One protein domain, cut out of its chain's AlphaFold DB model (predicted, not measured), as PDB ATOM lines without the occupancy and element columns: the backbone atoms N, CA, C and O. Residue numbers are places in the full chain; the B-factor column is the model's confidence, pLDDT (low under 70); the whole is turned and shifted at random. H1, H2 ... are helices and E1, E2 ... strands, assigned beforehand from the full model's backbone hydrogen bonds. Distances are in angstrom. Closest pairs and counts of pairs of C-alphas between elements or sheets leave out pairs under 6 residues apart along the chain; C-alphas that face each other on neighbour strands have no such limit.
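Overview. This is residues 112 to 159 of the 219 residues of an uncharacterized protein of Eumeta variegata (UniProt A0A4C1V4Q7). A small two-stranded hairpin, E1 and E2, is joined by a long loop that runs out and folds back to a single helix, H1, which sticks out with residues 146 to 159. The loop's bend, residues 130 to 135, also stands free. The printed part has 48 residues, in the order E1, E2, H1, of mixed class with under half in named elements; it is flat, 40 by 32 by 16 A, and only just loose, close to extended, with a radius of gyration of the C-alphas of 14.3 A.

Arrangement. Look first at E1, residues 114 to 117, and E2, residues 122 to 125, an antiparallel hairpin at 151 degrees; N 117 and O 122 are within hydrogen-bond range at 3.1 A. H1, residues 145 to 159, is apart from E1; 10 of its 11 O i to N i+4 pairs are within range.

Along the chain. Find C-alpha 114 at (-53.961, 35.799, 6.147); E1 runs 9.4 A, E2 9.9 A. H1 runs 21.7 A to C-alpha 159 at (-55.359, 21.584, -20.578).

Size, cuts and confidence. The C-alphas of Glu 119 and Glu 159 are farthest apart, 40.4 A. The printed part has no cut; the E2 to H1 link is long. Confidence is under 70 at residues 112 to 114, 128 to 140 and 158 to 159.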
ATOM      1  N   GLY A 112     -58.569  31.773   7.403       60.41
ATOM      2  CA  GLY A 112     -57.922  32.171   8.654       60.41
ATOM      3  C   GLY A 112     -56.439  32.549   8.564       60.41
ATOM      4  O   GLY A 112     -55.964  33.253   9.450       60.41
ATOM      5  N   ASP A 113     -55.710  32.167   7.509       69.12
ATOM      6  CA  ASP A 113     -54.230  32.228   7.510       69.12
ATOM      7  C   ASP A 113     -53.638  33.459   6.800       69.12
ATOM      8  O   ASP A 113     -52.499  33.467   6.314       69.12
ATOM      9  N   TYR A 114     -54.410  34.543   6.734       66.88
ATOM     10  CA  TYR A 114     -53.961  35.799   6.147       66.88
ATOM     11  C   TYR A 114     -53.419  36.742   7.217       66.88
ATOM     12  O   TYR A 114     -54.171  37.378   7.951       66.88
ATOM     13  N   ALA A 115     -52.100  36.914   7.239       78.06
ATOM     14  CA  ALA A 115     -51.486  38.009   7.976       78.06
ATOM     15  C   ALA A 115     -51.645  39.309   7.166       78.06
ATOM     16  O   ALA A 115     -51.022  39.474   6.108       78.06
ATOM     17  N   TYR A 116     -52.507  40.210   7.649       85.12
ATOM     18  CA  TYR A 116     -52.608  41.581   7.150       85.12
ATOM     19  C   TYR A 116     -51.567  42.449   7.848       85.12
ATOM     20  O   TYR A 116     -51.566  42.559   9.073       85.12
ATOM     21  N   ASP A 117     -50.686  43.064   7.067       88.62
ATOM     22  CA  ASP A 117     -49.746  44.055   7.573       88.62
ATOM     23  C   ASP A 117     -50.388  45.454   7.479       88.62
ATOM     24  O   ASP A 117     -50.592  45.953   6.361       88.62
ATOM     25  N   PRO A 118     -50.731  46.094   8.617       81.69
ATOM     26  CA  PRO A 118     -51.408  47.387   8.617       81.69
ATOM     27  C   PRO A 118     -50.527  48.529   8.100       81.69
ATOM     28  O   PRO A 118     -51.060  49.526   7.611       81.69
ATOM     29  N   GLU A 119     -49.203  48.390   8.159       82.62
ATOM     30  CA  GLU A 119     -48.271  49.446   7.766       82.62
ATOM     31  C   GLU A 119     -48.060  49.453   6.248       82.62
ATOM     32  O   GLU A 119     -48.091  50.501   5.600       82.62
ATOM     33  N   THR A 120     -47.933  48.268   5.648       89.19
ATOM     34  CA  THR A 120     -47.730  48.143   4.197       89.19
ATOM     35  C   THR A 120     -49.028  47.984   3.409       89.19
ATOM     36  O   THR A 120     -49.001  48.048   2.174       89.19
ATOM     37  N   LYS A 121     -50.165  47.783   4.096       87.75
ATOM     38  CA  LYS A 121     -51.472  47.434   3.512       87.75
ATOM     39  C   LYS A 121     -51.390  46.221   2.577       87.75
ATOM     40  O   LYS A 121     -52.131  46.132   1.597       87.75
ATOM     41  N   GLN A 122     -50.462  45.304   2.844       82.38
ATOM     42  CA  GLN A 122     -50.258  44.102   2.042       82.38
ATOM     43  C   GLN A 122     -50.742  42.871   2.794       82.38
ATOM     44  O   GLN A 122     -50.506  42.696   3.986       82.38
ATOM     45  N   GLN A 123     -51.404  41.993   2.052       77.38
ATOM     46  CA  GLN A 123     -51.826  40.689   2.526       77.38
ATOM     47  C   GLN A 123     -50.768  39.676   2.085       77.38
ATOM     48  O   GLN A 123     -50.489  39.549   0.889       77.38
ATOM     49  N   SER A 124     -50.127  38.995   3.037       80.06
ATOM     50  CA  SER A 124     -49.175  37.921   2.732       80.06
ATOM     51  C   SER A 124     -49.755  36.581   3.156       80.06
ATOM     52  O   SER A 124     -50.173  36.434   4.300       80.06
ATOM     53  N   MET A 125     -49.764  35.623   2.233       81.25
ATOM     54  CA  MET A 125     -50.176  34.249   2.503       81.25
ATOM     55  C   MET A 125     -49.042  33.528   3.232       81.25
ATOM     56  O   MET A 125     -47.900  33.517   2.758       81.25
ATOM     57  N   MET A 126     -49.342  32.986   4.407       72.94
ATOM     58  CA  MET A 126     -48.397  32.229   5.215       72.94
ATOM     59  C   MET A 126     -48.748  30.752   5.106       72.94
ATOM     60  O   MET A 126     -49.845  30.347   5.464       72.94
ATOM     61  N   TRP A 127     -47.814  29.953   4.598       80.38
ATOM     62  CA  TRP A 127     -47.967  28.505   4.541       80.38
ATOM     63  C   TRP A 127     -47.314  27.914   5.792       80.38
ATOM     64  O   TRP A 127     -46.110  28.097   5.997       80.38
ATOM     65  N   VAL A 128     -48.093  27.232   6.632       66.62
ATOM     66  CA  VAL A 128     -47.578  26.456   7.769       66.62
ATOM     67  C   VAL A 128     -47.600  24.985   7.371       66.62
ATOM     68  O   VAL A 128     -48.664  24.416   7.149       66.62
ATOM     69  N   PHE A 129     -46.424  24.372   7.242       55.81
ATOM     70  CA  PHE A 129     -46.303  22.938   6.978       55.81
ATOM     71  C   PHE A 129     -46.376  22.187   8.313       55.81
ATOM     72  O   PHE A 129     -45.482  22.332   9.146       55.81
ATOM     73  N   GLN A 130     -47.441  21.417   8.534       48.94
ATOM     74  CA  GLN A 130     -47.570  20.522   9.690       48.94
ATOM     75  C   GLN A 130     -47.141  19.104   9.298       48.94
ATOM     76  O   GLN A 130     -47.996  18.251   9.109       48.94
ATOM     77  N   ASP A 131     -45.837  18.850   9.175       56.50
ATOM     78  CA  ASP A 131     -45.343  17.473   8.962       56.50
ATOM     79  C   ASP A 131     -44.436  16.951  10.088       56.50
ATOM     80  O   ASP A 131     -44.215  15.747  10.173       56.50
ATOM     81  N   GLU A 132     -43.973  17.789  11.024       52.41
ATOM     82  CA  GLU A 132     -43.235  17.324  12.207       52.41
ATOM     83  C   GLU A 132     -43.520  18.199  13.438       52.41
ATOM     84  O   GLU A 132     -43.632  19.420  13.307       52.41
ATOM     85  N   PRO A 133     -43.563  17.621  14.655       59.75
ATOM     86  CA  PRO A 133     -43.906  18.341  15.884       59.75
ATOM     87  C   PRO A 133     -42.907  19.443  16.291       59.75
ATOM     88  O   PRO A 133     -43.142  20.106  17.293       59.75
ATOM     89  N   ASN A 134     -41.806  19.656  15.555       48.66
ATOM     90  CA  ASN A 134     -40.727  20.576  15.940       48.66
ATOM     91  C   ASN A 134     -39.996  21.263  14.762       48.66
ATOM     92  O   ASN A 134     -38.801  21.543  14.864       48.66
ATOM     93  N   LEU A 135     -40.663  21.567  13.642       43.38
ATOM     94  CA  LEU A 135     -40.012  22.292  12.537       43.38
ATOM     95  C   LEU A 135     -40.768  23.559  12.115       43.38
ATOM     96  O   LEU A 135     -41.551  23.586  11.171       43.38
ATOM     97  N   THR A 136     -40.443  24.662  12.792       51.97
ATOM     98  CA  THR A 136     -40.918  26.022  12.494       51.97
ATOM     99  C   THR A 136     -40.182  26.610  11.285       51.97
ATOM    100  O   THR A 136     -39.420  27.571  11.400       51.97
ATOM    101  N   LYS A 137     -40.364  26.034  10.093       51.59
ATOM    102  CA  LYS A 137     -39.923  26.673   8.842       51.59
ATOM    103  C   LYS A 137     -41.109  27.363   8.187       51.59
ATOM    104  O   LYS A 137     -41.820  26.782   7.378       51.59
ATOM    105  N   VAL A 138     -41.298  28.633   8.536       51.56
ATOM    106  CA  VAL A 138     -42.248  29.512   7.845       51.56
ATOM    107  C   VAL A 138     -41.646  29.892   6.492       51.56
ATOM    108  O   VAL A 138     -40.722  30.704   6.417       51.56
ATOM    109  N   ILE A 139     -42.151  29.307   5.404       48.31
ATOM    110  CA  ILE A 139     -41.785  29.728   4.047       48.31
ATOM    111  C   ILE A 139     -42.715  30.875   3.651       48.31
ATOM    112  O   ILE A 139     -43.851  30.678   3.224       48.31
ATOM    113  N   ARG A 140     -42.219  32.106   3.794       52.59
ATOM    114  CA  ARG A 140     -42.939  33.311   3.370       52.59
ATOM    115  C   ARG A 140     -42.634  33.607   1.904       52.59
ATOM    116  O   ARG A 140     -41.748  34.399   1.588       52.59
ATOM    117  N   ALA A 141     -43.364  32.972   0.993       70.38
ATOM    118  CA  ALA A 141     -43.331  33.345  -0.416       70.38
ATOM    119  C   ALA A 141     -44.304  34.507  -0.659       70.38
ATOM    120  O   ALA A 141     -45.516  34.379  -0.487       70.38
ATOM    121  N   LYS A 142     -43.779  35.664  -1.070       76.06
ATOM    122  CA  LYS A 142     -44.595  36.813  -1.469       76.06
ATOM    123  C   LYS A 142     -45.119  36.589  -2.886       76.06
ATOM    124  O   LYS A 142     -44.556  37.112  -3.845       76.06
ATOM    125  N   ILE A 143     -46.171  35.790  -3.015       79.88
ATOM    126  CA  ILE A 143     -46.910  35.684  -4.272       79.88
ATOM    127  C   ILE A 143     -47.978  36.774  -4.308       79.88
ATOM    128  O   ILE A 143     -48.726  36.979  -3.355       79.88
ATOM    129  N   THR A 144     -48.014  37.535  -5.393       86.62
ATOM    130  CA  THR A 144     -49.057  38.545  -5.603       86.62
ATOM    131  C   THR A 144     -50.305  37.881  -6.174       86.62
ATOM    132  O   THR A 144     -50.199  36.911  -6.923       86.62
ATOM    133  N   LEU A 145     -51.494  38.432  -5.905       82.50
ATOM    134  CA  LEU A 145     -52.750  37.963  -6.512       82.50
ATOM    135  C   LEU A 145     -52.638  37.842  -8.044       82.50
ATOM    136  O   LEU A 145     -53.135  36.891  -8.634       82.50
ATOM    137  N   LYS A 146     -51.894  38.755  -8.685       80.94
ATOM    138  CA  LYS A 146     -51.602  38.710 -10.125       80.94
ATOM    139  C   LYS A 146     -50.850  37.447 -10.548       80.94
ATOM    140  O   LYS A 146     -51.135  36.918 -11.614       80.94
ATOM    141  N   GLN A 147     -49.911  36.967  -9.734       82.38
ATOM    142  CA  GLN A 147     -49.179  35.729 -10.008       82.38
ATOM    143  C   GLN A 147     -50.071  34.504  -9.824       82.38
ATOM    144  O   GLN A 147     -50.020  33.614 -10.660       82.38
ATOM    145  N   ILE A 148     -50.932  34.486  -8.803       86.81
ATOM    146  CA  ILE A 148     -51.904  33.399  -8.607       86.81
ATOM    147  C   ILE A 148     -52.857  33.320  -9.806       86.81
ATOM    148  O   ILE A 148     -53.045  32.250 -10.376       86.81
ATOM    149  N   VAL A 149     -53.392  34.463 -10.240       84.31
ATOM    150  CA  VAL A 149     -54.293  34.549 -11.398       84.31
ATOM    151  C   VAL A 149     -53.578  34.157 -12.697       84.31
ATOM    152  O   VAL A 149     -54.127  33.403 -13.492       84.31
ATOM    153  N   ALA A 150     -52.336  34.601 -12.913       86.25
ATOM    154  CA  ALA A 150     -51.555  34.206 -14.087       86.25
ATOM    155  C   ALA A 150     -51.219  32.703 -14.093       86.25
ATOM    156  O   ALA A 150     -51.324  32.061 -15.134       86.25
ATOM    157  N   CYS A 151     -50.854  32.132 -12.940       83.81
ATOM    158  CA  CYS A 151     -50.630  30.694 -12.791       83.81
ATOM    159  C   CYS A 151     -51.910  29.900 -13.050       83.81
ATOM    160  O   CYS A 151     -51.842  28.870 -13.709       83.81
ATOM    161  N   TYR A 152     -53.062  30.397 -12.589       85.88
ATOM    162  CA  TYR A 152     -54.364  29.816 -12.898       85.88
ATOM    163  C   TYR A 152     -54.554  29.751 -14.419       85.88
ATOM    164  O   TYR A 152     -54.592  28.654 -14.961       85.88
ATOM    165  N   PHE A 153     -54.532  30.884 -15.133       82.50
ATOM    166  CA  PHE A 153     -54.722  30.901 -16.595       82.50
ATOM    167  C   PHE A 153     -53.714  30.036 -17.365       82.50
ATOM    168  O   PHE A 153     -54.112  29.292 -18.257       82.50
ATOM    169  N   ALA A 154     -52.437  30.053 -16.973       80.81
ATOM    170  CA  ALA A 154     -51.408  29.229 -17.608       80.81
ATOM    171  C   ALA A 154     -51.675  27.716 -17.482       80.81
ATOM    172  O   ALA A 154     -51.275  26.952 -18.361       80.81
ATOM    173  N   MET A 155     -52.348  27.273 -16.414       80.06
ATOM    174  CA  MET A 155     -52.767  25.875 -16.261       80.06
ATOM    175  C   MET A 155     -53.978  25.540 -17.144       80.06
ATOM    176  O   MET A 155     -53.979  24.482 -17.771       80.06
ATOM    177  N   TYR A 156     -54.956  26.447 -17.268       77.62
ATOM    178  CA  TYR A 156     -56.127  26.239 -18.139       77.62
ATOM    179  C   TYR A 156     -55.759  26.198 -19.625       77.62
ATOM    180  O   TYR A 156     -56.271  25.357 -20.364       77.62
ATOM    181  N   ASP A 157     -54.834  27.056 -20.059       75.00
ATOM    182  CA  ASP A 157     -54.378  27.077 -21.454       75.00
ATOM    183  C   ASP A 157     -53.639  25.785 -21.840       75.00
ATOM    184  O   ASP A 157     -53.679  25.354 -22.994       75.00
ATOM    185  N   PHE A 158     -52.995  25.121 -20.874       66.94
ATOM    186  CA  PHE A 158     -52.288  23.864 -21.111       66.94
ATOM    187  C   PHE A 158     -53.231  22.655 -21.233       66.94
ATOM    188  O   PHE A 158     -52.902  21.685 -21.923       66.94
ATOM    189  N   GLU A 159     -54.402  22.699 -20.594       64.75
ATOM    190  CA  GLU A 159     -55.359  21.584 -20.578       64.75
ATOM    191  C   GLU A 159     -56.344  21.589 -21.751       64.75
ATOM    192  O   GLU A 159     -56.759  20.516 -22.190       64.75
TER     193      GLU A 159